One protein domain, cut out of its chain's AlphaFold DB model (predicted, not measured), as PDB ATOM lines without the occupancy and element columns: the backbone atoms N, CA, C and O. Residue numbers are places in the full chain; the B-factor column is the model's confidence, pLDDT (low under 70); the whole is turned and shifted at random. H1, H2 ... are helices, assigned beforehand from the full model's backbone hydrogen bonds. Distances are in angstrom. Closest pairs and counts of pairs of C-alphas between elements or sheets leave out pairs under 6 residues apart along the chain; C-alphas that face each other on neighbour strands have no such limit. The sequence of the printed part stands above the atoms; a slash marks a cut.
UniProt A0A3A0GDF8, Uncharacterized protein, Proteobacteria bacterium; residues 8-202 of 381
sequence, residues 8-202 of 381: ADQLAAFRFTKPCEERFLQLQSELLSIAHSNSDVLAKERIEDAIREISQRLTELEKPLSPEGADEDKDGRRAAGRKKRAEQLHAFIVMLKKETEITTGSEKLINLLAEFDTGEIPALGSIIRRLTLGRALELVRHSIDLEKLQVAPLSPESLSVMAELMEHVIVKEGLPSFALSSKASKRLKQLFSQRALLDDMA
ATOM      1  N   ALA A   8      16.812 -31.616 -23.142       87.00
ATOM      2  CA  ALA A   8      17.505 -32.898 -23.162       87.00
ATOM      3  C   ALA A   8      16.774 -33.950 -24.011       87.00
ATOM      4  O   ALA A   8      17.437 -34.774 -24.639       87.00
ATOM      5  N   ASP A   9      15.439 -33.896 -24.062       87.44
ATOM      6  CA  ASP A   9      14.627 -34.826 -24.844       87.44
ATOM      7  C   ASP A   9      14.809 -34.535 -26.345       87.44
ATOM      8  O   ASP A   9      15.028 -35.447 -27.145       87.44
ATOM      9  N   GLN A  10      14.824 -33.250 -26.726       89.31
ATOM     10  CA  GLN A  10      15.114 -32.828 -28.104       89.31
ATOM     11  C   GLN A  10      16.562 -33.115 -28.503       89.31
ATOM     12  O   GLN A  10      16.811 -33.539 -29.631       89.31
ATOM     13  N   LEU A  11      17.511 -32.925 -27.582       86.38
ATOM     14  CA  LEU A  11      18.922 -33.216 -27.813       86.38
ATOM     15  C   LEU A  11      19.145 -34.713 -28.063       86.38
ATOM     16  O   LEU A  11      19.857 -35.080 -28.996       86.38
ATOM     17  N   ALA A  12      18.498 -35.579 -27.277       86.19
ATOM     18  CA  ALA A  12      18.551 -37.030 -27.459       86.19
ATOM     19  C   ALA A  12      17.860 -37.488 -28.756       86.19
ATOM     20  O   ALA A  12      18.297 -38.447 -29.397       86.19
ATOM     21  N   ALA A  13      16.796 -36.793 -29.164       90.31
ATOM     22  CA  ALA A  13      16.080 -37.056 -30.409       90.31
ATOM     23  C   ALA A  13      16.730 -36.412 -31.647       90.31
ATOM     24  O   ALA A  13      16.250 -36.634 -32.762       90.31
ATOM     25  N   PHE A  14      17.800 -35.624 -31.485       91.25
ATOM     26  CA  PHE A  14      18.389 -34.883 -32.593       91.25
ATOM     27  C   PHE A  14      18.886 -35.814 -33.696       91.25
ATOM     28  O   PHE A  14      19.474 -36.874 -33.455       91.25
ATOM     29  N   ARG A  15      18.639 -35.394 -34.935       93.69
ATOM     30  CA  ARG A  15      19.126 -36.060 -36.137       93.69
ATOM     31  C   ARG A  15      20.018 -35.095 -36.899       93.69
ATOM     32  O   ARG A  15      19.569 -34.027 -37.345       93.69
ATOM     33  N   PHE A  16      21.278 -35.494 -37.010       94.38
ATOM     34  CA  PHE A  16      22.258 -34.797 -37.820       94.38
ATOM     35  C   PHE A  16      21.852 -34.889 -39.291       94.38
ATOM     36  O   PHE A  16      21.157 -35.812 -39.718       94.38
ATOM     37  N   THR A  17      22.192 -33.867 -40.063       96.38
ATOM     38  CA  THR A  17      21.969 -33.907 -41.504       96.38
ATOM     39  C   THR A  17      22.962 -34.859 -42.160       96.38
ATOM     40  O   THR A  17      24.105 -34.991 -41.724       96.38
ATOM     41  N   LYS A  18      22.559 -35.469 -43.279       96.38
ATOM     42  CA  LYS A  18      23.428 -36.358 -44.061       96.38
ATOM     43  C   LYS A  18      24.796 -35.733 -44.413       96.38
ATOM     44  O   LYS A  18      25.798 -36.412 -44.219       96.38
ATOM     45  N   PRO A  19      24.903 -34.457 -44.847       96.62
ATOM     46  CA  PRO A  19      26.208 -33.836 -45.091       96.62
ATOM     47  C   PRO A  19      27.091 -33.734 -43.840       96.62
ATOM     48  O   PRO A  19      28.310 -33.857 -43.941       96.62
ATOM     49  N   CYS A  20      26.496 -33.501 -42.666       95.81
ATOM     50  CA  CYS A  20      27.212 -33.477 -41.393       95.81
ATOM     51  C   CYS A  20      27.720 -34.878 -41.026       95.81
ATOM     52  O   CYS A  20      28.909 -35.042 -40.752       95.81
ATOM     53  N   GLU A  21      26.852 -35.889 -41.116       95.88
ATOM     54  CA  GLU A  21      27.192 -37.296 -40.872       95.88
ATOM     55  C   GLU A  21      28.332 -37.774 -41.779       95.88
ATOM     56  O   GLU A  21      29.350 -38.270 -41.296       95.88
ATOM     57  N   GLU A  22      28.202 -37.569 -43.092       95.12
ATOM     58  CA  GLU A  22      29.218 -37.953 -44.077       95.12
ATOM     59  C   GLU A  22      30.554 -37.264 -43.801       95.12
ATOM     60  O   GLU A  22      31.614 -37.895 -43.876       95.12
ATOM     61  N   ARG A  23      30.522 -35.975 -43.446       94.31
ATOM     62  CA  ARG A  23      31.735 -35.218 -43.149       94.31
ATOM     63  C   ARG A  23      32.406 -35.693 -41.864       94.31
ATOM     64  O   ARG A  23      33.628 -35.846 -41.850       94.31
ATOM     65  N   PHE A  24      31.632 -35.930 -40.810       94.38
ATOM     66  CA  PHE A  24      32.140 -36.432 -39.538       94.38
ATOM     67  C   PHE A  24      32.785 -37.813 -39.707       94.38
ATOM     68  O   PHE A  24      33.936 -38.006 -39.316       94.38
ATOM     69  N   LEU A  25      32.089 -38.746 -40.365       93.81
ATOM     70  CA  LEU A  25      32.588 -40.102 -40.616       93.81
ATOM     71  C   LEU A  25      33.829 -40.106 -41.515       93.81
ATOM     72  O   LEU A  25      34.762 -40.873 -41.279       93.81
ATOM     73  N   GLN A  26      33.879 -39.229 -42.522       93.19
ATOM     74  CA  GLN A  26      35.066 -39.065 -43.358       93.19
ATOM     75  C   GLN A  26      36.285 -38.651 -42.526       93.19
ATOM     76  O   GLN A  26      37.339 -39.270 -42.650       93.19
ATOM     77  N   LEU A  27      36.149 -37.638 -41.668       91.62
ATOM     78  CA  LEU A  27      37.248 -37.166 -40.820       91.62
ATOM     79  C   LEU A  27      37.665 -38.214 -39.792       91.62
ATOM     80  O   LEU A  27      38.855 -38.406 -39.566       91.62
ATOM     81  N   GLN A  28      36.704 -38.933 -39.213       91.81
ATOM     82  CA  GLN A  28      36.982 -40.034 -38.298       91.81
ATOM     83  C   GLN A  28      37.770 -41.156 -38.988       91.81
ATOM     84  O   GLN A  28      38.775 -41.623 -38.457       91.81
ATOM     85  N   SER A  29      37.376 -41.539 -40.207       91.38
ATOM     86  CA  SER A  29      38.118 -42.506 -41.025       91.38
ATOM     87  C   SER A  29      39.530 -42.014 -41.366       91.38
ATOM     88  O   SER A  29      40.487 -42.789 -41.328       91.38
ATOM     89  N   GLU A  30      39.686 -40.725 -41.668       90.94
ATOM     90  CA  GLU A  30      40.989 -40.112 -41.934       90.94
ATOM     91  C   GLU A  30      41.880 -40.119 -40.684       90.94
ATOM     92  O   GLU A  30      43.033 -40.536 -40.788       90.94
ATOM     93  N   LEU A  31      41.343 -39.771 -39.510       88.75
ATOM     94  CA  LEU A  31      42.033 -39.838 -38.215       88.75
ATOM     95  C   LEU A  31      42.481 -41.263 -37.866       88.75
ATOM     96  O   LEU A  31      43.634 -41.479 -37.498       88.75
ATOM     97  N   LEU A  32      41.594 -42.246 -38.030       87.69
ATOM     98  CA  LEU A  32      41.912 -43.660 -37.811       87.69
ATOM     99  C   LEU A  32      43.070 -44.123 -38.705       87.69
ATOM    100  O   LEU A  32      43.955 -44.849 -38.257       87.69
ATOM    101  N   SER A  33      43.092 -43.664 -39.961       86.06
ATOM    102  CA  SER A  33      44.110 -44.063 -40.940       86.06
ATOM    103  C   SER A  33      45.517 -43.523 -40.665       86.06
ATOM    104  O   SER A  33      46.458 -43.948 -41.333       86.06
ATOM    105  N   ILE A  34      45.663 -42.586 -39.723       83.62
ATOM    106  CA  ILE A  34      46.945 -41.950 -39.391       83.62
ATOM    107  C   ILE A  34      47.402 -42.215 -37.952       83.62
ATOM    108  O   ILE A  34      48.555 -41.950 -37.627       83.62
ATOM    109  N   ALA A  35      46.528 -42.747 -37.095       71.19
ATOM    110  CA  ALA A  35      46.770 -42.919 -35.662       71.19
ATOM    111  C   ALA A  35      47.970 -43.823 -35.324       71.19
ATOM    112  O   ALA A  35      48.588 -43.665 -34.275       71.19
ATOM    113  N   HIS A  36      48.313 -44.743 -36.228       67.31
ATOM    114  CA  HIS A  36      49.322 -45.783 -36.010       67.31
ATOM    115  C   HIS A  36      50.543 -45.653 -36.931       67.31
ATOM    116  O   HIS A  36      51.444 -46.489 -36.875       67.31
ATOM    117  N   SER A  37      50.589 -44.621 -37.774       66.88
ATOM    118  CA  SER A  37      51.665 -44.442 -38.749       66.88
ATOM    119  C   SER A  37      52.647 -43.371 -38.278       66.88
ATOM    120  O   SER A  37      52.255 -42.292 -37.834       66.88
ATOM    121  N   ASN A  38      53.944 -43.652 -38.411       71.44
ATOM    122  CA  ASN A  38      54.960 -42.600 -38.396       71.44
ATOM    123  C   ASN A  38      54.689 -41.649 -39.583       71.44
ATOM    124  O   ASN A  38      54.326 -42.129 -40.658       71.44
ATOM    125  N   SER A  39      54.817 -40.333 -39.408       68.19
ATOM    126  CA  SER A  39      54.493 -39.355 -40.455       68.19
ATOM    127  C   SER A  39      55.303 -39.532 -41.724       68.19
ATOM    128  O   SER A  39      54.739 -39.357 -42.797       68.19
ATOM    129  N   ASP A  40      56.569 -39.933 -41.626       71.50
ATOM    130  CA  ASP A  40      57.416 -40.161 -42.797       71.50
ATOM    131  C   ASP A  40      56.933 -41.378 -43.596       71.50
ATOM    132  O   ASP A  40      56.864 -41.356 -44.826       71.50
ATOM    133  N   VAL A  41      56.518 -42.433 -42.884       77.94
ATOM    134  CA  VAL A  41      55.939 -43.643 -43.486       77.94
ATOM    135  C   VAL A  41      54.594 -43.314 -44.122       77.94
ATOM    136  O   VAL A  41      54.366 -43.627 -45.288       77.94
ATOM    137  N   LEU A  42      53.736 -42.600 -43.389       79.25
ATOM    138  CA  LEU A  42      52.454 -42.122 -43.886       79.25
ATOM    139  C   LEU A  42      52.641 -41.229 -45.115       79.25
ATOM    140  O   LEU A  42      51.891 -41.354 -46.079       79.25
ATOM    141  N   ALA A  43      53.628 -40.335 -45.100       79.06
ATOM    142  CA  ALA A  43      53.911 -39.442 -46.210       79.06
ATOM    143  C   ALA A  43      54.238 -40.243 -47.465       79.06
ATOM    144  O   ALA A  43      53.593 -40.057 -48.497       79.06
ATOM    145  N   LYS A  44      55.165 -41.194 -47.347       81.62
ATOM    146  CA  LYS A  44      55.564 -42.062 -48.450       81.62
ATOM    147  C   LYS A  44      54.390 -42.878 -49.004       81.62
ATOM    148  O   LYS A  44      54.120 -42.799 -50.200       81.62
ATOM    149  N   GLU A  45      53.650 -43.580 -48.146       85.56
ATOM    150  CA  GLU A  45      52.488 -44.390 -48.550       85.56
ATOM    151  C   GLU A  45      51.435 -43.555 -49.289       85.56
ATOM    152  O   GLU A  45      50.900 -43.956 -50.322       85.56
ATOM    153  N   ARG A  46      51.145 -42.352 -48.788       87.19
ATOM    154  CA  ARG A  46      50.120 -41.481 -49.372       87.19
ATOM    155  C   ARG A  46      50.568 -40.852 -50.688       87.19
ATOM    156  O   ARG A  46      49.726 -40.587 -51.544       87.19
ATOM    157  N   ILE A  47      51.864 -40.639 -50.891       85.12
ATOM    158  CA  ILE A  47      52.387 -40.202 -52.190       85.12
ATOM    159  C   ILE A  47      52.329 -41.341 -53.205       85.12
ATOM    160  O   ILE A  47      51.942 -41.110 -54.349       85.12
ATOM    161  N   GLU A  48      52.658 -42.567 -52.799       88.19
ATOM    162  CA  GLU A  48      52.506 -43.748 -53.654       88.19
ATOM    163  C   GLU A  48      51.040 -43.939 -54.068       88.19
ATOM    164  O   GLU A  48      50.756 -44.151 -55.252       88.19
ATOM    165  N   ASP A  49      50.100 -43.751 -53.135       89.94
ATOM    166  CA  ASP A  49      48.669 -43.708 -53.439       89.94
ATOM    167  C   ASP A  49      48.340 -42.599 -54.453       89.94
ATOM    168  O   ASP A  49      47.647 -42.859 -55.435       89.94
ATOM    169  N   ALA A  50      48.862 -41.378 -54.274       90.00
ATOM    170  CA  ALA A  50      48.619 -40.275 -55.210       90.00
ATOM    171  C   ALA A  50      49.128 -40.608 -56.615       90.00
ATOM    172  O   ALA A  50      48.406 -40.425 -57.596       90.00
ATOM    173  N   ILE A  51      50.353 -41.127 -56.717       91.25
ATOM    174  CA  ILE A  51      50.958 -41.540 -57.985       91.25
ATOM    175  C   ILE A  51      50.098 -42.612 -58.654       91.25
ATOM    176  O   ILE A  51      49.881 -42.535 -59.864       91.25
ATOM    177  N   ARG A  52      49.581 -43.583 -57.893       93.62
ATOM    178  CA  ARG A  52      48.701 -44.637 -58.414       93.62
ATOM    179  C   ARG A  52      47.409 -44.059 -58.994       93.62
ATOM    180  O   ARG A  52      47.089 -44.358 -60.142       93.62
ATOM    181  N   GLU A  53      46.721 -43.186 -58.259       93.25
ATOM    182  CA  GLU A  53      45.477 -42.543 -58.716       93.25
ATOM    183  C   GLU A  53      45.701 -41.678 -59.969       93.25
ATOM    184  O   GLU A  53      44.935 -41.732 -60.935       93.25
ATOM    185  N   ILE A  54      46.798 -40.915 -60.000       91.19
ATOM    186  CA  ILE A  54      47.172 -40.094 -61.161       91.19
ATOM    187  C   ILE A  54      47.519 -40.980 -62.365       91.19
ATOM    188  O   ILE A  54      47.111 -40.676 -63.485       91.19
ATOM    189  N   SER A  55      48.216 -42.098 -62.147       91.81
ATOM    190  CA  SER A  55      48.587 -43.052 -63.204       91.81
ATOM    191  C   SER A  55      47.371 -43.776 -63.787       91.81
ATOM    192  O   SER A  55      47.300 -44.000 -64.997       91.81
ATOM    193  N   GLN A  56      46.382 -44.104 -62.951       92.06
ATOM    194  CA  GLN A  56      45.118 -44.670 -63.414       92.06
ATOM    195  C   GLN A  56      44.384 -43.675 -64.317       92.06
ATOM    196  O   GLN A  56      43.968 -44.030 -65.423       92.06
ATOM    197  N   ARG A  57      44.304 -42.404 -63.903       90.12
ATOM    198  CA  ARG A  57      43.688 -41.354 -64.720       90.12
ATOM    199  C   ARG A  57      44.447 -41.100 -66.024       90.12
ATOM    200  O   ARG A  57      43.824 -40.876 -67.059       90.12
ATOM    201  N   LEU A  58      45.777 -41.155 -65.988       89.19
ATOM    202  CA  LEU A  58      46.617 -41.056 -67.181       89.19
ATOM    203  C   LEU A  58      46.286 -42.177 -68.177       89.19
ATOM    204  O   LEU A  58      45.968 -41.890 -69.328       89.19
ATOM    205  N   THR A  59      46.227 -43.424 -67.700       89.88
ATOM    206  CA  THR A  59      45.830 -44.587 -68.512       89.88
ATOM    207  C   THR A  59      44.451 -44.389 -69.154       89.88
ATOM    208  O   THR A  59      44.243 -44.724 -70.317       89.88
ATOM    209  N   GLU A  60      43.483 -43.823 -68.427       87.69
ATOM    210  CA  GLU A  60      42.161 -43.504 -68.982       87.69
ATOM    211  C   GLU A  60      42.214 -42.430 -70.072       87.69
ATOM    212  O   GLU A  60      41.515 -42.541 -71.079       87.69
ATOM    213  N   LEU A  61      43.031 -41.388 -69.901       85.50
ATOM    214  CA  LEU A  61      43.183 -40.325 -70.895       85.50
ATOM    215  C   LEU A  61      43.877 -40.802 -72.173       85.50
ATOM    216  O   LEU A  61      43.591 -40.242 -73.230       85.50
ATOM    217  N   GLU A  62      44.703 -41.841 -72.088       84.31
ATOM    218  CA  GLU A  62      45.418 -42.440 -73.221       84.31
ATOM    219  C   GLU A  62      44.581 -43.473 -74.000       84.31
ATOM    220  O   GLU A  62      44.923 -43.806 -75.135       84.31
ATOM    221  N   LYS A  63      43.448 -43.947 -73.454       84.12
ATOM    222  CA  LYS A  63      42.536 -44.852 -74.182       84.12
ATOM    223  C   LYS A  63      41.974 -44.185 -75.452       84.12
ATOM    224  O   LYS A  63      41.503 -43.045 -75.368       84.12
ATOM    225  N   PRO A  64      41.926 -44.876 -76.604       72.62
ATOM    226  CA  PRO A  64      41.364 -44.320 -77.836       72.62
ATOM    227  C   PRO A  64      39.894 -43.897 -77.657       72.62
ATOM    228  O   PRO A  64      39.160 -44.489 -76.867       72.62
ATOM    229  N   LEU A  65      39.471 -42.832 -78.351       65.69
ATOM    230  CA  LEU A  65      38.063 -42.411 -78.395       65.69
ATOM    231  C   LEU A  65      37.261 -43.449 -79.199       65.69
ATOM    232  O   LEU A  65      37.679 -43.810 -80.299       65.69
ATOM    233  N   SER A  66      36.136 -43.935 -78.664       60.22
ATOM    234  CA  SER A  66      35.234 -44.813 -79.423       60.22
ATOM    235  C   SER A  66      34.665 -44.068 -80.641       60.22
ATOM    236  O   SER A  66      34.281 -42.908 -80.496       60.22
ATOM    237  N   PRO A  67      34.567 -44.710 -81.818       58.34
ATOM    238  CA  PRO A  67      34.209 -44.056 -83.081       58.34
ATOM    239  C   PRO A  67      32.711 -43.719 -83.255       58.34
ATOM    240  O   PRO A  67      32.273 -43.429 -84.367       58.34
ATOM    241  N   GLU A  68      31.891 -43.762 -82.205       49.19
ATOM    242  CA  GLU A  68      30.438 -43.611 -82.352       49.19
ATOM    243  C   GLU A  68      30.000 -42.136 -82.337       49.19
ATOM    244  O   GLU A  68      29.901 -41.504 -81.286       49.19
ATOM    245  N   GLY A  69      29.703 -41.613 -83.537       53.88
ATOM    246  CA  GLY A  69      29.017 -40.329 -83.759       53.88
ATOM    247  C   GLY A  69      29.915 -39.125 -84.077       53.88
ATOM    248  O   GLY A  69      29.655 -38.037 -83.567       53.88
ATOM    249  N   ALA A  70      30.963 -39.321 -84.886       51.78
ATOM    250  CA  ALA A  70      32.048 -38.362 -85.114       51.78
ATOM    251  C   ALA A  70      31.626 -37.009 -85.734       51.78
ATOM    252  O   ALA A  70      31.011 -36.947 -86.799       51.78
ATOM    253  N   ASP A  71      32.059 -35.928 -85.081       58.19
ATOM    254  CA  ASP A  71      32.173 -34.563 -85.610       58.19
ATOM    255  C   ASP A  71      33.677 -34.237 -85.566       58.19
ATOM    256  O   ASP A  71      34.230 -33.995 -84.486       58.19
ATOM    257  N   GLU A  72      34.356 -34.331 -86.718       59.62
ATOM    258  CA  GLU A  72      35.828 -34.352 -86.838       59.62
ATOM    259  C   GLU A  72      36.511 -33.162 -86.134       59.62
ATOM    260  O   GLU A  72      37.558 -33.317 -85.497       59.62
ATOM    261  N   ASP A  73      35.880 -31.985 -86.162       60.12
ATOM    262  CA  ASP A  73      36.408 -30.755 -85.563       60.12
ATOM    263  C   ASP A  73      36.294 -30.752 -84.025       60.12
ATOM    264  O   ASP A  73      37.168 -30.241 -83.307       60.12
ATOM    265  N   LYS A  74      35.229 -31.355 -83.480       62.00
ATOM    266  CA  LYS A  74      35.050 -31.508 -82.026       62.00
ATOM    267  C   LYS A  74      35.938 -32.610 -81.465       62.00
ATOM    268  O   LYS A  74      36.482 -32.441 -80.369       62.00
ATOM    269  N   ASP A  75      36.124 -33.695 -82.205       63.56
ATOM    270  CA  ASP A  75      36.961 -34.814 -81.778       63.56
ATOM    271  C   ASP A  75      38.455 -34.476 -81.856       63.56
ATOM    272  O   ASP A  75      39.198 -34.813 -80.930       63.56
ATOM    273  N   GLY A  76      38.886 -33.679 -82.841       64.88
ATOM    274  CA  GLY A  76      40.247 -33.135 -82.905       64.88
ATOM    275  C   GLY A  76      40.598 -32.242 -81.705       64.88
ATOM    276  O   GLY A  76      41.644 -32.418 -81.070       64.88
ATOM    277  N   ARG A  77      39.697 -31.327 -81.312       67.62
ATOM    278  CA  ARG A  77      39.888 -30.475 -80.119       67.62
ATOM    279  C   ARG A  77      39.881 -31.282 -78.817       67.62
ATOM    280  O   ARG A  77      40.690 -31.009 -77.926       67.62
ATOM    281  N   ARG A  78      39.011 -32.292 -78.704       73.50
ATOM    282  CA  ARG A  78      38.960 -33.207 -77.548       73.50
ATOM    283  C   ARG A  78      40.226 -34.057 -77.436       73.50
ATOM    284  O   ARG A  78      40.764 -34.186 -76.336       73.50
ATOM    285  N   ALA A  79      40.736 -34.584 -78.548       76.88
ATOM    286  CA  ALA A  79      41.969 -35.366 -78.584       76.88
ATOM    287  C   ALA A  79      43.197 -34.526 -78.187       76.88
ATOM    288  O   ALA A  79      43.983 -34.948 -77.337       76.88
ATOM    289  N   ALA A  80      43.322 -33.304 -78.718       80.44
ATOM    290  CA  ALA A  80      44.395 -32.380 -78.342       80.44
ATOM    291  C   ALA A  80      44.343 -32.000 -76.849       80.44
ATOM    292  O   ALA A  80      45.376 -31.972 -76.176       80.44
ATOM    293  N   GLY A  81      43.139 -31.770 -76.307       83.50
ATOM    294  CA  GLY A  81      42.925 -31.518 -74.881       83.50
ATOM    295  C   GLY A  81      43.334 -32.699 -73.993       83.50
ATOM    296  O   GLY A  81      44.067 -32.501 -73.023       83.50
ATOM    297  N   ARG A  82      42.930 -33.931 -74.350       84.19
ATOM    298  CA  ARG A  82      43.325 -35.162 -73.634       84.19
ATOM    299  C   ARG A  82      44.837 -35.366 -73.649       84.19
ATOM    300  O   ARG A  82      45.403 -35.642 -72.596       84.19
ATOM    301  N   LYS A  83      45.493 -35.166 -74.798       86.69
ATOM    302  CA  LYS A  83      46.953 -35.293 -74.931       86.69
ATOM    303  C   LYS A  83      47.697 -34.292 -74.047       86.69
ATOM    304  O   LYS A  83      48.530 -34.693 -73.242       86.69
ATOM    305  N   LYS A  84      47.337 -33.007 -74.123       88.44
ATOM    306  CA  LYS A  84      47.925 -31.966 -73.264       88.44
ATOM    307  C   LYS A  84      47.731 -32.288 -71.781       88.44
ATOM    308  O   LYS A  84      48.619 -32.049 -70.966       88.44
ATOM    309  N   ARG A  85      46.565 -32.828 -71.412       88.25
ATOM    310  CA  ARG A  85      46.282 -33.214 -70.029       88.25
ATOM    311  C   ARG A  85      47.090 -34.437 -69.586       88.25
ATOM    312  O   ARG A  85      47.607 -34.427 -68.475       88.25
ATOM    313  N   ALA A  86      47.250 -35.441 -70.445       87.88
ATOM    314  CA  ALA A  86      48.111 -36.596 -70.196       87.88
ATOM    315  C   ALA A  86      49.573 -36.169 -69.971       87.88
ATOM    316  O   ALA A  86      50.181 -36.563 -68.979       87.88
ATOM    317  N   GLU A  87      50.099 -35.268 -70.807       90.06
ATOM    318  CA  GLU A  87      51.439 -34.682 -70.644       90.06
ATOM    319  C   GLU A  87      51.592 -33.968 -69.289       90.06
ATOM    320  O   GLU A  87      52.596 -34.148 -68.601       90.06
ATOM    321  N   GLN A  88      50.574 -33.212 -68.858       90.12
ATOM    322  CA  GLN A  88      50.562 -32.570 -67.537       90.12
ATOM    323  C   GLN A  88      50.572 -33.582 -66.384       90.12
ATOM    324  O   GLN A  88      51.323 -33.391 -65.429       90.12
ATOM    325  N   LEU A  89      49.756 -34.642 -66.451       90.44
ATOM    326  CA  LEU A  89      49.731 -35.686 -65.417       90.44
ATOM    327  C   LEU A  89      51.062 -36.438 -65.358       90.44
ATOM    328  O   LEU A  89      51.578 -36.678 -64.270       90.44
ATOM    329  N   HIS A  90      51.643 -36.761 -66.516       91.38
ATOM    330  CA  HIS A  90      52.937 -37.428 -66.596       91.38
ATOM    331  C   HIS A  90      54.048 -36.568 -65.979       91.38
ATOM    332  O   HIS A  90      54.785 -37.037 -65.109       91.38
ATOM    333  N   ALA A  91      54.122 -35.286 -66.352       91.75
ATOM    334  CA  ALA A  91      55.071 -34.341 -65.766       91.75
ATOM    335  C   ALA A  91      54.885 -34.203 -64.245       91.75
ATOM    336  O   ALA A  91      55.864 -34.134 -63.500       91.75
ATOM    337  N   PHE A  92      53.636 -34.214 -63.774       91.44
ATOM    338  CA  PHE A  92      53.334 -34.139 -62.350       91.44
ATOM    339  C   PHE A  92      53.756 -35.405 -61.584       91.44
ATOM    340  O   PHE A  92      54.348 -35.288 -60.515       91.44
ATOM    341  N   ILE A  93      53.562 -36.607 -62.146       91.25
ATOM    342  CA  ILE A  93      54.077 -37.860 -61.560       91.25
ATOM    343  C   ILE A  93      55.603 -37.808 -61.418       91.25
ATOM    344  O   ILE A  93      56.131 -38.174 -60.368       91.25
ATOM    345  N   VAL A  94      56.316 -37.357 -62.455       90.69
ATOM    346  CA  VAL A  94      57.784 -37.231 -62.422       90.69
ATOM    347  C   VAL A  94      58.219 -36.269 -61.315       90.69
ATOM    348  O   VAL A  94      59.150 -36.571 -60.569       90.69
ATOM    349  N   MET A  95      57.518 -35.143 -61.166       89.25
ATOM    350  CA  MET A  95      57.775 -34.174 -60.102       89.25
ATOM    351  C   MET A  95      57.552 -34.771 -58.707       89.25
ATOM    352  O   MET A  95      58.416 -34.615 -57.847       89.25
ATOM    353  N   LEU A  96      56.445 -35.493 -58.492       88.00
ATOM    354  CA  LEU A  96      56.159 -36.151 -57.213       88.00
ATOM    355  C   LEU A  96      57.234 -37.179 -56.854       88.00
ATOM    356  O   LEU A  96      57.746 -37.149 -55.738       88.00
ATOM    357  N   LYS A  97      57.626 -38.049 -57.796       87.69
ATOM    358  CA  LYS A  97      58.684 -39.050 -57.572       87.69
ATOM    359  C   LYS A  97      59.999 -38.394 -57.158       87.69
ATOM    360  O   LYS A  97      60.558 -38.756 -56.129       87.69
ATOM    361  N   LYS A  98      60.427 -37.374 -57.908       86.12
ATOM    362  CA  LYS A  98      61.647 -36.618 -57.610       86.12
ATOM    363  C   LYS A  98      61.600 -35.983 -56.218       86.12
ATOM    364  O   LYS A  98      62.573 -36.065 -55.478       86.12
ATOM    365  N   GLU A  99      60.482 -35.368 -55.845       82.12
ATOM    366  CA  GLU A  99      60.366 -34.715 -54.537       82.12
ATOM    367  C   GLU A  99      60.354 -35.732 -53.383       82.12
ATOM    368  O   GLU A  99      60.894 -35.449 -52.313       82.12
ATOM    369  N   THR A 100      59.820 -36.934 -53.614       77.06
ATOM    370  CA  THR A 100      59.816 -38.038 -52.632       77.06
ATOM    371  C   THR A 100      61.224 -38.585 -52.368       77.06
ATOM    372  O   THR A 100      61.501 -39.061 -51.273       77.06
ATOM    373  N   GLU A 101      62.125 -38.516 -53.351       77.00
ATOM    374  CA  GLU A 101      63.522 -38.959 -53.218       77.00
ATOM    375  C   GLU A 101      64.409 -37.935 -52.493       77.00
ATOM    376  O   GLU A 101      65.396 -38.306 -51.860       77.00
ATOM    377  N   ILE A 102      64.076 -36.644 -52.598       67.62
ATOM    378  CA  ILE A 102      64.919 -35.535 -52.117       67.62
ATOM    379  C   ILE A 102      64.501 -35.056 -50.722       67.62
ATOM    380  O   ILE A 102      65.336 -34.565 -49.960       67.62
ATOM    381  N   THR A 103      63.215 -35.148 -50.387       61.81
ATOM    382  CA  THR A 103      62.652 -34.446 -49.228       61.81
ATOM    383  C   THR A 103      62.297 -35.420 -48.119       61.81
ATOM    384  O   THR A 103      61.542 -36.361 -48.326       61.81
ATOM    385  N   THR A 104      62.779 -35.141 -46.911       59.00
ATOM    386  CA  THR A 104      62.347 -35.821 -45.679       59.00
ATOM    387  C   THR A 104      61.081 -35.205 -45.071       59.00
ATOM    388  O   THR A 104      60.570 -35.726 -44.094       59.00
ATOM    389  N   GLY A 105      60.571 -34.094 -45.620       65.06
ATOM    390  CA  GLY A 105      59.414 -33.359 -45.096       65.06
ATOM    391  C   GLY A 105      58.186 -33.443 -46.003       65.06
ATOM    392  O   GLY A 105      58.285 -33.285 -47.223       65.06
ATOM    393  N   SER A 106      57.012 -33.656 -45.406       75.19
ATOM    394  CA  SER A 106      55.731 -33.783 -46.113       75.19
ATOM    395  C   SER A 106      55.157 -32.446 -46.611       75.19
ATOM    396  O   SER A 106      54.251 -32.446 -47.442       75.19
ATOM    397  N   GLU A 107      55.679 -31.297 -46.175       80.88
ATOM    398  CA  GLU A 107      55.097 -29.973 -46.440       80.88
ATOM    399  C   GLU A 107      55.166 -29.569 -47.912       80.88
ATOM    400  O   GLU A 107      54.168 -29.130 -48.487       80.88
ATOM    401  N   LYS A 108      56.328 -29.752 -48.554       82.19
ATOM    402  CA  LYS A 108      56.485 -29.442 -49.984       82.19
ATOM    403  C   LYS A 108      55.576 -30.314 -50.844       82.19
ATOM    404  O   LYS A 108      54.977 -29.830 -51.800       82.19
ATOM    405  N   LEU A 109      55.422 -31.578 -50.463       85.06
ATOM    406  CA  LEU A 109      54.550 -32.538 -51.132       85.06
ATOM    407  C   LEU A 109      53.072 -32.171 -50.954       85.06
ATOM    408  O   LEU A 109      52.320 -32.174 -51.928       85.06
ATOM    409  N   ILE A 110      52.667 -31.770 -49.743       88.56
ATOM    410  CA  ILE A 110      51.332 -31.220 -49.475       88.56
ATOM    411  C   ILE A 110      51.085 -29.983 -50.346       88.56
ATOM    412  O   ILE A 110      50.022 -29.884 -50.962       88.56
ATOM    413  N   ASN A 111      52.057 -29.067 -50.448       89.06
ATOM    414  CA  ASN A 111      51.940 -27.873 -51.284       89.06
ATOM    415  C   ASN A 111      51.744 -28.235 -52.766       89.06
ATOM    416  O   ASN A 111      50.794 -27.764 -53.391       89.06
ATOM    417  N   LEU A 112      52.585 -29.121 -53.310       88.69
ATOM    418  CA  LEU A 112      52.502 -29.580 -54.701       88.69
ATOM    419  C   LEU A 112      51.155 -30.243 -55.015       88.69
ATOM    420  O   LEU A 112      50.508 -29.900 -56.004       88.69
ATOM    421  N   LEU A 113      50.706 -31.166 -54.161       89.69
ATOM    422  CA  LEU A 113      49.426 -31.855 -54.334       89.69
ATOM    423  C   LEU A 113      48.234 -30.897 -54.209       89.69
ATOM    424  O   LEU A 113      47.277 -31.013 -54.970       89.69
ATOM    425  N   ALA A 114      48.283 -29.933 -53.286       89.56
ATOM    426  CA  ALA A 114      47.220 -28.945 -53.106       89.56
ATOM    427  C   ALA A 114      47.148 -27.915 -54.249       89.56
ATOM    428  O   ALA A 114      46.076 -27.365 -54.512       89.56
ATOM    429  N   GLU A 115      48.260 -27.633 -54.930       89.25
ATOM    430  CA  GLU A 115      48.273 -26.770 -56.115       89.25
ATOM    431  C   GLU A 115      47.772 -27.470 -57.377       89.25
ATOM    432  O   GLU A 115      47.319 -26.792 -58.311       89.25
ATOM    433  N   PHE A 116      47.852 -28.798 -57.412       86.88
ATOM    434  CA  PHE A 116      47.376 -29.594 -58.525       86.88
ATOM    435  C   PHE A 116      45.842 -29.584 -58.596       86.88
ATOM    436  O   PHE A 116      45.148 -29.664 -57.582       86.88
ATOM    437  N   ASP A 117      45.288 -29.466 -59.805       70.06
ATOM    438  CA  ASP A 117      43.837 -29.492 -59.987       70.06
ATOM    439  C   ASP A 117      43.300 -30.910 -59.762       70.06
ATOM    440  O   ASP A 117      43.401 -31.783 -60.627       70.06
ATOM    441  N   THR A 118      42.739 -31.132 -58.573       66.69
ATOM    442  CA  THR A 118      42.186 -32.421 -58.156       66.69
ATOM    443  C   THR A 118      40.744 -32.639 -58.617       66.69
ATOM    444  O   THR A 118      40.168 -33.661 -58.254       66.69
ATOM    445  N   GLY A 119      40.105 -31.693 -59.321       70.31
ATOM    446  CA  GLY A 119      38.690 -31.816 -59.704       70.31
ATOM    447  C   GLY A 119      38.392 -33.078 -60.522       70.31
ATOM    448  O   GLY A 119      37.303 -33.636 -60.442       70.31
ATOM    449  N   GLU A 120      39.398 -33.564 -61.246       75.56
ATOM    450  CA  GLU A 120      39.324 -34.753 -62.098       75.56
ATOM    451  C   GLU A 120      39.738 -36.054 -61.394       75.56
ATOM    452  O   GLU A 120      39.522 -37.129 -61.948       75.56
ATOM    453  N   ILE A 121      40.341 -35.977 -60.201       86.25
ATOM    454  CA  ILE A 121      40.807 -37.141 -59.430       86.25
ATOM    455  C   ILE A 121      40.329 -36.985 -57.978       86.25
ATOM    456  O   ILE A 121      41.081 -36.513 -57.117       86.25
ATOM    457  N   PRO A 122      39.072 -37.368 -57.676       84.69
ATOM    458  CA  PRO A 122      38.467 -37.160 -56.359       84.69
ATOM    459  C   PRO A 122      39.270 -37.768 -55.199       84.69
ATOM    460  O   PRO A 122      39.327 -37.185 -54.113       84.69
ATOM    461  N   ALA A 123      39.940 -38.902 -55.441       88.00
ATOM    462  CA  ALA A 123      40.767 -39.600 -54.458       88.00
ATOM    463  C   ALA A 123      41.917 -38.735 -53.908       88.00
ATOM    464  O   ALA A 123      42.231 -38.825 -52.717       88.00
ATOM    465  N   LEU A 124      42.474 -37.817 -54.716       88.94
ATOM    466  CA  LEU A 124      43.537 -36.909 -54.268       88.94
ATOM    467  C   LEU A 124      43.087 -36.024 -53.105       88.94
ATOM    468  O   LEU A 124      43.888 -35.720 -52.228       88.94
ATOM    469  N   GLY A 125      41.804 -35.656 -53.041       90.12
ATOM    470  CA  GLY A 125      41.280 -34.878 -51.920       90.12
ATOM    471  C   GLY A 125      41.446 -35.596 -50.577       90.12
ATOM    472  O   GLY A 125      41.841 -34.969 -49.600       90.12
ATOM    473  N   SER A 126      41.184 -36.907 -50.535       90.12
ATOM    474  CA  SER A 126      41.362 -37.739 -49.332       90.12
ATOM    475  C   SER A 126      42.835 -37.884 -48.959       90.12
ATOM    476  O   SER A 126      43.212 -37.707 -47.801       90.12
ATOM    477  N   ILE A 127      43.686 -38.123 -49.956       90.81
ATOM    478  CA  ILE A 127      45.131 -38.281 -49.772       90.81
ATOM    479  C   ILE A 127      45.747 -37.007 -49.184       90.81
ATOM    480  O   ILE A 127      46.434 -37.064 -48.164       90.81
ATOM    481  N   ILE A 128      45.433 -35.847 -49.774       91.12
ATOM    482  CA  ILE A 128      45.900 -34.543 -49.294       91.12
ATOM    483  C   ILE A 128      45.437 -34.300 -47.857       91.12
ATOM    484  O   ILE A 128      46.231 -33.840 -47.036       91.12
ATOM    485  N   ARG A 129      44.177 -34.620 -47.526       91.50
ATOM    486  CA  ARG A 129      43.675 -34.446 -46.157       91.50
ATOM    487  C   ARG A 129      44.432 -35.311 -45.160       91.50
ATOM    488  O   ARG A 129      44.890 -34.777 -44.160       91.50
ATOM    489  N   ARG A 130      44.641 -36.600 -45.440       90.19
ATOM    490  CA  ARG A 130      45.385 -37.501 -44.538       90.19
ATOM    491  C   ARG A 130      46.827 -37.049 -44.325       90.19
ATOM    492  O   ARG A 130      47.285 -37.045 -43.189       90.19
ATOM    493  N   LEU A 131      47.510 -36.618 -45.388       88.88
ATOM    494  CA  LEU A 131      48.859 -36.046 -45.304       88.88
ATOM    495  C   LEU A 131      48.893 -34.796 -44.421       88.88
ATOM    496  O   LEU A 131      49.674 -34.709 -43.477       88.88
ATOM    497  N   THR A 132      48.001 -33.847 -44.711       89.56
ATOM    498  CA  THR A 132      47.908 -32.571 -43.989       89.56
ATOM    499  C   THR A 132      47.570 -32.800 -42.517       89.56
ATOM    500  O   THR A 132      48.179 -32.188 -41.646       89.56
ATOM    501  N   LEU A 133      46.624 -33.698 -42.236       89.00
ATOM    502  CA  LEU A 133      46.192 -34.053 -40.891       89.00
ATOM    503  C   LEU A 133      47.314 -34.744 -40.111       89.00
ATOM    504  O   LEU A 133      47.604 -34.337 -38.991       89.00
ATOM    505  N   GLY A 134      47.979 -35.734 -40.718       86.69
ATOM    506  CA  GLY A 134      49.130 -36.414 -40.125       86.69
ATOM    507  C   GLY A 134      50.211 -35.425 -39.709       86.69
ATOM    508  O   GLY A 134      50.627 -35.432 -38.553       86.69
ATOM    509  N   ARG A 135      50.586 -34.507 -40.609       85.56
ATOM    510  CA  ARG A 135      51.610 -33.501 -40.320       85.56
ATOM    511  C   ARG A 135      51.167 -32.460 -39.291       85.56
ATOM    512  O   ARG A 135      51.933 -32.133 -38.391       85.56
ATOM    513  N   ALA A 136      49.937 -31.953 -39.390       85.00
ATOM    514  CA  ALA A 136      49.416 -30.964 -38.444       85.00
ATOM    515  C   ALA A 136      49.367 -31.527 -37.019       85.00
ATOM    516  O   ALA A 136      49.719 -30.838 -36.066       85.00
ATOM    517  N   LEU A 137      48.988 -32.797 -36.866       81.94
ATOM    518  CA  LEU A 137      48.914 -33.431 -35.557       81.94
ATOM    519  C   LEU A 137      50.283 -33.639 -34.916       81.94
ATOM    520  O   LEU A 137      50.374 -33.554 -33.701       81.94
ATOM    521  N   GLU A 138      51.358 -33.854 -35.673       79.81
ATOM    522  CA  GLU A 138      52.704 -33.907 -35.083       79.81
ATOM    523  C   GLU A 138      53.115 -32.609 -34.405       79.81
ATOM    524  O   GLU A 138      53.773 -32.639 -33.369       79.81
ATOM    525  N   LEU A 139      52.695 -31.478 -34.967       74.25
ATOM    526  CA  LEU A 139      53.006 -30.162 -34.423       74.25
ATOM    527  C   LEU A 139      52.203 -29.852 -33.154       74.25
ATOM    528  O   LEU A 139      52.628 -29.022 -32.355       74.25
ATOM    529  N   VAL A 140      51.059 -30.520 -32.962       67.50
ATOM    530  CA  VAL A 140      50.058 -30.177 -31.933       67.50
ATOM    531  C   VAL A 140      49.666 -31.393 -31.066       67.50
ATOM    532  O   VAL A 140      48.675 -31.368 -30.340       67.50
ATOM    533  N   ARG A 141      50.457 -32.479 -31.096       58.16
ATOM    534  CA  ARG A 141      50.143 -33.817 -30.530       58.16
ATOM    535  C   ARG A 141      49.767 -33.827 -29.043       58.16
ATOM    536  O   ARG A 141      49.208 -34.806 -28.565       58.16
ATOM    537  N   HIS A 142      50.068 -32.760 -28.307       56.16
ATOM    538  CA  HIS A 142      49.780 -32.637 -26.878       56.16
ATOM    539  C   HIS A 142      48.391 -32.066 -26.555       56.16
ATOM    540  O   HIS A 142      47.997 -32.098 -25.391       56.16
ATOM    541  N   SER A 143      47.654 -31.550 -27.544       54.84
ATOM    542  CA  SER A 143      46.457 -30.732 -27.291       54.84
ATOM    543  C   SER A 143      45.126 -31.459 -27.515       54.84
ATOM    544  O   SER A 143      44.089 -30.924 -27.136       54.84
ATOM    545  N   ILE A 144      45.116 -32.646 -28.141       65.12
ATOM    546  CA  ILE A 144      43.882 -33.368 -28.505       65.12
ATOM    547  C   ILE A 144      44.018 -34.870 -28.237       65.12
ATOM    548  O   ILE A 144      44.959 -35.514 -28.693       65.12
ATOM    549  N   ASP A 145      43.022 -35.443 -27.557       73.12
ATOM    550  CA  ASP A 145      42.875 -36.890 -27.368       73.12
ATOM    551  C   ASP A 145      42.321 -37.542 -28.650       73.12
ATOM    552  O   ASP A 145      41.110 -37.659 -28.866       73.12
ATOM    553  N   LEU A 146      43.239 -37.900 -29.551       75.56
ATOM    554  CA  LEU A 146      42.915 -38.453 -30.868       75.56
ATOM    555  C   LEU A 146      42.242 -39.822 -30.780       75.56
ATOM    556  O   LEU A 146      41.375 -40.112 -31.604       75.56
ATOM    557  N   GLU A 147      42.616 -40.643 -29.800       76.38
ATOM    558  CA  GLU A 147      42.036 -41.975 -29.607       76.38
ATOM    559  C   GLU A 147      40.546 -41.868 -29.288       76.38
ATOM    560  O   GLU A 147      39.728 -42.557 -29.898       76.38
ATOM    561  N   LYS A 148      40.161 -40.932 -28.409       79.75
ATOM    562  CA  LYS A 148      38.742 -40.689 -28.118       79.75
ATOM    563  C   LYS A 148      37.961 -40.241 -29.347       79.75
ATOM    564  O   LYS A 148      36.837 -40.693 -29.538       79.75
ATOM    565  N   LEU A 149      38.528 -39.373 -30.185       80.81
ATOM    566  CA  LEU A 149      37.846 -38.876 -31.387       80.81
ATOM    567  C   LEU A 149      37.650 -39.949 -32.459       80.81
ATOM    568  O   LEU A 149      36.622 -39.974 -33.138       80.81
ATOM    569  N   GLN A 150      38.613 -40.855 -32.591       82.94
ATOM    570  CA  GLN A 150      38.590 -41.934 -33.575       82.94
ATOM    571  C   GLN A 150      37.425 -42.907 -33.393       82.94
ATOM    572  O   GLN A 150      36.953 -43.473 -34.376       82.94
ATOM    573  N   VAL A 151      36.947 -43.080 -32.161       83.81
ATOM    574  CA  VAL A 151      35.840 -43.993 -31.828       83.81
ATOM    575  C   VAL A 151      34.599 -43.268 -31.311       83.81
ATOM    576  O   VAL A 151      33.612 -43.909 -30.950       83.81
ATOM    577  N   ALA A 152      34.630 -41.933 -31.252       85.88
ATOM    578  CA  ALA A 152      33.514 -41.154 -30.740       85.88
ATOM    579  C   ALA A 152      32.265 -41.351 -31.616       85.88
ATOM    580  O   ALA A 152      32.342 -41.183 -32.838       85.88
ATOM    581  N   PRO A 153      31.093 -41.647 -31.026       90.62
ATOM    582  CA  PRO A 153      29.849 -41.589 -31.775       90.62
ATOM    583  C   PRO A 153      29.593 -40.147 -32.220       90.62
ATOM    584  O   PRO A 153      30.022 -39.197 -31.557       90.62
ATOM    585  N   LEU A 154      28.858 -39.975 -33.316       90.88
ATOM    586  CA  LEU A 154      28.383 -38.656 -33.713       90.88
ATOM    587  C   LEU A 154      27.427 -38.119 -32.637       90.88
ATOM    588  O   LEU A 154      26.344 -38.658 -32.412       90.88
ATOM    589  N   SER A 155      27.856 -37.064 -31.955       90.62
ATOM    590  CA  SER A 155      27.131 -36.393 -30.883       90.62
ATOM    591  C   SER A 155      27.431 -34.893 -30.937       90.62
ATOM    592  O   SER A 155      28.403 -34.486 -31.575       90.62
ATOM    593  N   PRO A 156      26.637 -34.041 -30.264       87.12
ATOM    594  CA  PRO A 156      26.929 -32.611 -30.167       87.12
ATOM    595  C   PRO A 156      28.355 -32.331 -29.675       87.12
ATOM    596  O   PRO A 156      29.046 -31.453 -30.192       87.12
ATOM    597  N   GLU A 157      28.811 -33.096 -28.682       84.75
ATOM    598  CA  GLU A 157      30.145 -32.960 -28.114       84.75
ATOM    599  C   GLU A 157      31.236 -33.349 -29.116       84.75
ATOM    600  O   GLU A 157      32.142 -32.550 -29.352       84.75
ATOM    601  N   SER A 158      31.145 -34.530 -29.738       88.44
ATOM    602  CA  SER A 158      32.161 -34.983 -30.698       88.44
ATOM    603  C   SER A 158      32.183 -34.124 -31.960       88.44
ATOM    604  O   SER A 158      33.262 -33.828 -32.473       88.44
ATOM    605  N   LEU A 159      31.019 -33.646 -32.412       89.69
ATOM    606  CA  LEU A 159      30.893 -32.728 -33.539       89.69
ATOM    607  C   LEU A 159      31.684 -31.441 -33.301       89.69
ATOM    608  O   LEU A 159      32.425 -30.990 -34.174       89.69
ATOM    609  N   SER A 160      31.560 -30.870 -32.102       84.44
ATOM    610  CA  SER A 160      32.253 -29.631 -31.779       84.44
ATOM    611  C   SER A 160      33.756 -29.814 -31.599       84.44
ATOM    612  O   SER A 160      34.514 -28.945 -32.019       84.44
ATOM    613  N   VAL A 161      34.203 -30.932 -31.017       84.75
ATOM    614  CA  VAL A 161      35.643 -31.230 -30.932       84.75
ATOM    615  C   VAL A 161      36.224 -31.461 -32.335       84.75
ATOM    616  O   VAL A 161      37.321 -30.998 -32.629       84.75
ATOM    617  N   MET A 162      35.475 -32.109 -33.235       88.50
ATOM    618  CA  MET A 162      35.880 -32.278 -34.635       88.50
ATOM    619  C   MET A 162      35.995 -30.928 -35.362       88.50
ATOM    620  O   MET A 162      36.966 -30.692 -36.077       88.50
ATOM    621  N   ALA A 163      35.037 -30.020 -35.150       86.81
ATOM    622  CA  ALA A 163      35.092 -28.662 -35.690       86.81
ATOM    623  C   ALA A 163      36.305 -27.877 -35.150       86.81
ATOM    624  O   ALA A 163      37.036 -27.252 -35.919       86.81
ATOM    625  N   GLU A 164      36.578 -27.970 -33.844       80.31
ATOM    626  CA  GLU A 164      37.744 -27.343 -33.213       80.31
ATOM    627  C   GLU A 164      39.070 -27.886 -33.767       80.31
ATOM    628  O   GLU A 164      39.952 -27.099 -34.117       80.31
ATOM    629  N   LEU A 165      39.196 -29.207 -33.921       84.75
ATOM    630  CA  LEU A 165      40.354 -29.843 -34.552       84.75
ATOM    631  C   LEU A 165      40.599 -29.264 -35.953       84.75
ATOM    632  O   LEU A 165      41.723 -28.894 -36.291       84.75
ATOM    633  N   MET A 166      39.556 -29.159 -36.776       86.25
ATOM    634  CA  MET A 166      39.692 -28.657 -38.143       86.25
ATOM    635  C   MET A 166      40.096 -27.185 -38.190       86.25
ATOM    636  O   MET A 166      41.000 -26.810 -38.934       86.25
ATOM    637  N   GLU A 167      39.427 -26.342 -37.415       82.88
ATOM    638  CA  GLU A 167      39.631 -24.901 -37.483       82.88
ATOM    639  C   GLU A 167      40.885 -24.460 -36.730       82.88
ATOM    640  O   GLU A 167      41.711 -23.717 -37.261       82.88
ATOM    641  N   HIS A 168      41.027 -24.882 -35.476       75.75
ATOM    642  CA  HIS A 168      42.097 -24.398 -34.618       75.75
ATOM    643  C   HIS A 168      43.397 -25.147 -34.898       75.75
ATOM    644  O   HIS A 168      44.380 -24.528 -35.299       75.75
ATOM    645  N   VAL A 169      43.376 -26.474 -34.786       78.12
ATOM    646  CA  VAL A 169      44.598 -27.276 -34.892       78.12
ATOM    647  C   VAL A 169      45.087 -27.382 -36.328       78.12
ATOM    648  O   VAL A 169      46.261 -27.137 -36.590       78.12
ATOM    649  N   ILE A 170      44.214 -27.686 -37.290       85.06
ATOM    650  CA  ILE A 170      44.656 -27.829 -38.683       85.06
ATOM    651  C   ILE A 170      44.813 -26.455 -39.332       85.06
ATOM    652  O   ILE A 170      45.901 -26.120 -39.790       85.06
ATOM    653  N   VAL A 171      43.748 -25.651 -39.404       84.19
ATOM    654  CA  VAL A 171      43.743 -24.436 -40.235       84.19
ATOM    655  C   VAL A 171      44.528 -23.275 -39.620       84.19
ATOM    656  O   VAL A 171      45.235 -22.587 -40.362       84.19
ATOM    657  N   LYS A 172      44.403 -23.024 -38.311       77.44
ATOM    658  CA  LYS A 172      45.046 -21.874 -37.648       77.44
ATOM    659  C   LYS A 172      46.453 -22.160 -37.143       77.44
ATOM    660  O   LYS A 172      47.275 -21.255 -37.211       77.44
ATOM    661  N   GLU A 173      46.733 -23.365 -36.659       77.62
ATOM    662  CA  GLU A 173      48.052 -23.709 -36.112       77.62
ATOM    663  C   GLU A 173      48.897 -24.520 -37.101       77.62
ATOM    664  O   GLU A 173      50.040 -24.159 -37.377       77.62
ATOM    665  N   GLY A 174      48.323 -25.565 -37.702       82.88
ATOM    666  CA  GLY A 174      49.019 -26.454 -38.628       82.88
ATOM    667  C   GLY A 174      49.413 -25.769 -39.936       82.88
ATOM    668  O   GLY A 174      50.597 -25.629 -40.231       82.88
ATOM    669  N   LEU A 175      48.442 -25.304 -40.729       86.44
ATOM    670  CA  LEU A 175      48.699 -24.796 -42.085       86.44
ATOM    671  C   LEU A 175      49.734 -23.657 -42.161       86.44
ATOM    672  O   LEU A 175      50.532 -23.677 -43.101       86.44
ATOM    673  N   PRO A 176      49.777 -22.667 -41.242       84.75
ATOM    674  CA  PRO A 176      50.788 -21.609 -41.302       84.75
ATOM    675  C   PRO A 176      52.230 -22.110 -41.186       84.75
ATOM    676  O   PRO A 176      53.133 -21.463 -41.710       84.75
ATOM    677  N   SER A 177      52.453 -23.266 -40.557       82.75
ATOM    678  CA  SER A 177      53.791 -23.853 -40.422       82.75
ATOM    679  C   SER A 177      54.317 -24.499 -41.713       82.75
ATOM    680  O   SER A 177      55.517 -24.716 -41.846       82.75
ATOM    681  N   PHE A 178      53.447 -24.770 -42.695       84.75
ATOM    682  CA  PHE A 178      53.791 -25.548 -43.893       84.75
ATOM    683  C   PHE A 178      54.402 -24.719 -45.036       84.75
ATOM    684  O   PHE A 178      54.634 -25.260 -46.114       84.75
ATOM    685  N   ALA A 179      54.634 -23.413 -44.841       84.44
ATOM    686  CA  ALA A 179      55.171 -22.501 -45.865       84.44
ATOM    687  C   ALA A 179      54.445 -22.599 -47.232       84.44
ATOM    688  O   ALA A 179      55.063 -22.590 -48.297       84.44
ATOM    689  N   LEU A 180      53.115 -22.720 -47.194       87.94
ATOM    690  CA  LEU A 180      52.266 -22.975 -48.364       87.94
ATOM    691  C   LEU A 180      52.142 -21.759 -49.282       87.94
ATOM    692  O   LEU A 180      52.069 -20.616 -48.822       87.94
ATOM    693  N   SER A 181      51.957 -22.010 -50.579       90.81
ATOM    694  CA  SER A 181      51.511 -20.965 -51.498       90.81
ATOM    695  C   SER A 181      50.085 -20.505 -51.174       90.81
ATOM    696  O   SER A 181      49.281 -21.215 -50.557       90.81
ATOM    697  N   SER A 182      49.719 -19.308 -51.640       89.81
ATOM    698  CA  SER A 182      48.361 -18.770 -51.467       89.81
ATOM    699  C   SER A 182      47.289 -19.683 -52.082       89.81
ATOM    700  O   SER A 182      46.204 -19.845 -51.513       89.81
ATOM    701  N   LYS A 183      47.609 -20.330 -53.212       90.94
ATOM    702  CA  LYS A 183      46.743 -21.295 -53.898       90.94
ATOM    703  C   LYS A 183      46.554 -22.561 -53.061       90.94
ATOM    704  O   LYS A 183      45.407 -22.937 -52.808       90.94
ATOM    705  N   ALA A 184      47.643 -23.172 -52.590       90.75
ATOM    706  CA  ALA A 184      47.588 -24.359 -51.737       90.75
ATOM    707  C   ALA A 184      46.843 -24.082 -50.426       90.75
ATOM    708  O   ALA A 184      45.938 -24.828 -50.059       90.75
ATOM    709  N   SER A 185      47.141 -22.960 -49.763       91.12
ATOM    710  CA  SER A 185      46.476 -22.552 -48.521       91.12
ATOM    711  C   SER A 185      44.959 -22.422 -48.699       91.12
ATOM    712  O   SER A 185      44.185 -22.971 -47.911       91.12
ATOM    713  N   LYS A 186      44.504 -21.760 -49.774       91.19
ATOM    714  CA  LYS A 186      43.070 -21.650 -50.088       91.19
ATOM    715  C   LYS A 186      42.441 -23.021 -50.340       91.19
ATOM    716  O   LYS A 186      41.334 -23.275 -49.864       91.19
ATOM    717  N   ARG A 187      43.131 -23.905 -51.067       90.38
ATOM    718  CA  ARG A 187      42.633 -25.252 -51.368       90.38
ATOM    719  C   ARG A 187      42.510 -26.112 -50.114       90.38
ATOM    720  O   ARG A 187      41.472 -26.738 -49.917       90.38
ATOM    721  N   LEU A 188      43.522 -26.113 -49.252       91.69
ATOM    722  CA  LEU A 188      43.492 -26.862 -47.997       91.69
ATOM    723  C   LEU A 188      42.369 -26.362 -47.085       91.69
ATOM    724  O   LEU A 188      41.598 -27.175 -46.591       91.69
ATOM    725  N   LYS A 189      42.162 -25.044 -46.967       91.06
ATOM    726  CA  LYS A 189      41.008 -24.488 -46.233       91.06
ATOM    727  C   LYS A 189      39.659 -24.976 -46.772       91.06
ATOM    728  O   LYS A 189      38.745 -25.221 -45.994       91.06
ATOM    729  N   GLN A 190      39.524 -25.157 -48.087       90.56
ATOM    730  CA  GLN A 190      38.312 -25.742 -48.677       90.56
ATOM    731  C   GLN A 190      38.172 -27.234 -48.349       90.56
ATOM    732  O   GLN A 190      37.085 -27.681 -47.990       90.56
ATOM    733  N   LEU A 191      39.261 -28.005 -48.455       90.88
ATOM    734  CA  LEU A 191      39.271 -29.436 -48.128       90.88
ATOM    735  C   LEU A 191      38.992 -29.695 -46.645       90.88
ATOM    736  O   LEU A 191      38.392 -30.714 -46.315       90.88
ATOM    737  N   PHE A 192      39.382 -28.769 -45.771       90.88
ATOM    738  CA  PHE A 192      39.101 -28.763 -44.337       90.88
ATOM    739  C   PHE A 192      37.925 -27.848 -43.969       90.88
ATOM    740  O   PHE A 192      37.839 -27.369 -42.846       90.88
ATOM    741  N   SER A 193      36.978 -27.632 -44.888       89.25
ATOM    742  CA  SER A 193      35.759 -26.885 -44.576       89.25
ATOM    743  C   SER A 193      34.942 -27.594 -43.493       89.25
ATOM    744  O   SER A 193      34.603 -28.772 -43.630       89.25
ATOM    745  N   GLN A 194      34.602 -26.853 -42.438       89.69
ATOM    746  CA  GLN A 194      33.765 -27.299 -41.319       89.69
ATOM    747  C   GLN A 194      32.280 -26.937 -41.485       89.69
ATOM    748  O   GLN A 194      31.491 -27.154 -40.572       89.69
ATOM    749  N   ARG A 195      31.880 -26.386 -42.641       90.62
ATOM    750  CA  ARG A 195      30.541 -25.805 -42.847       90.62
ATOM    751  C   ARG A 195      29.398 -26.739 -42.441       90.62
ATOM    752  O   ARG A 195      28.557 -26.335 -41.657       90.62
ATOM    753  N   ALA A 196      29.416 -27.988 -42.907       92.81
ATOM    754  CA  ALA A 196      28.362 -28.953 -42.587       92.81
ATOM    755  C   ALA A 196      28.254 -29.249 -41.079       92.81
ATOM    756  O   ALA A 196      27.156 -29.466 -40.578       92.81
ATOM    757  N   LEU A 197      29.382 -29.226 -40.357       92.56
ATOM    758  CA  LEU A 197      29.395 -29.416 -38.906       92.56
ATOM    759  C   LEU A 197      28.796 -28.187 -38.210       92.56
ATOM    760  O   LEU A 197      27.930 -28.320 -37.351       92.56
ATOM    761  N   LEU A 198      29.207 -26.984 -38.630       89.75
ATOM    762  CA  LEU A 198      28.701 -25.725 -38.080       89.75
ATOM    763  C   LEU A 198      27.203 -25.521 -38.336       89.75
ATOM    764  O   LEU A 198      26.510 -25.034 -37.447       89.75
ATOM    765  N   ASP A 199      26.695 -25.917 -39.506       91.94
ATOM    766  CA  ASP A 199      25.273 -25.805 -39.851       91.94
ATOM    767  C   ASP A 199      24.404 -26.625 -38.872       91.94
ATOM    768  O   ASP A 199      23.397 -26.137 -38.352       91.94
ATOM    769  N   ASP A 200      24.819 -27.850 -38.536       93.38
ATOM    770  CA  ASP A 200      24.120 -28.680 -37.549       93.38
ATOM    771  C   ASP A 200      24.311 -28.187 -36.110       93.38
ATOM    772  O   ASP A 200      23.386 -28.279 -35.300       93.38
ATOM    773  N   MET A 201      25.467 -27.609 -35.782       90.19
ATOM    774  CA  MET A 201      25.667 -26.948 -34.490       90.19
ATOM    775  C   MET A 201      24.753 -25.731 -34.325       90.19
ATOM    776  O   MET A 201      24.204 -25.525 -33.244       90.19
ATOM    777  N   ALA A 202      24.532 -24.954 -35.386       89.75
ATOM    778  CA  ALA A 202      23.569 -23.858 -35.377       89.75
ATOM    779  C   ALA A 202      22.134 -24.379 -35.184       89.75
ATOM    780  O   ALA A 202      21.391 -23.841 -34.364       89.75
TER     781      ALA A 202
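This is residues 8 to 202 of the 381 residues of an uncharacterized protein of Proteobacteria bacterium (UniProt A0A3A0GDF8). A long helical hairpin of H3 and H4 makes one end of this model, and the turn at its tip, residues 68 to 74, sticks out. Its other end joins H5 and H6 in an up-and-down bundle, each helix running against the one before, while H8 packs on residues 132 to 140 of H6 at about a right angle, H9 packs crosswise on H5, and H10 packs on both H2 and H8. The printed part has 195 residues and ten named helices, H1 to H10 in order, with no named strand: all helix. It is only just loose, close to compact, with a radius of gyration of the C-alphas of 19.8 A, and elongated, spanning 66 by 43 by 28 A.

H4, residues 72 to 102, is the longest helix at 45.3 A; its C-alpha 72 is at (35.828, -34.352, -86.838). H3, residues 39 to 62, measures 34.1 A, H8, residues 156 to 177, 30.1 A, H6, residues 122 to 140, 27.9 A, and H2, residues 18 to 32, 20.8 A. The shorter ones are H1, residues 8 to 12, from (17.505, -32.898, -23.162), H5, residues 106 to 115, H7, residues 146 to 151, H9, residues 182 to 191, and H10, residues 195 to 202, ending at (23.569, -23.858, -35.377).

H4 and H3 form a hairpin at a shallow tilt of 20 degrees, closest at the C-alphas of Leu 58 and Ala 86, 5.6 A. With residues 96 to 100 alone H4 touches H5, the C-alphas of Glu 99 and Leu 109 being closest at 7.1 A. H6 is the hub, touching five helices. It touches H3 at a shallow tilt of 14 degrees, opposite ways, closest at the C-alphas of Arg 46 and Ile 127, 5.9 A. H8, with residues 169 to 175 alone, touches H6 about perpendicular, at 82 degrees, closest at the C-alphas of Ala 136 and Gly 174, 4.5 A. H8 has a kink of 30 degrees near residue 171. H9 touches H5 at 88 degrees, closest at the C-alphas of Ala 114 and Ala 184, 4.8 A. H2 touches H7, closest at the C-alphas of Gln 28 and Gln 150, 5.3 A, and H10, at those of Cys 20 and Ala 196, 4.8 A. H1 touches no helix. Every O i to N i+4 pair is within hydrogen-bond range in H1, H2, H3, H4, H5, H9 and H10, against 13 of 15 in H6, 1 of 2 in H7 and 12 of 18 in H8.

The C-alphas farthest apart, of Ala 8 and Glu 72, are 66.3 A apart. The printed part has no cut and no long link. Its mean pLDDT is 83.3, with 26 residues under 70, among them 65 to 77.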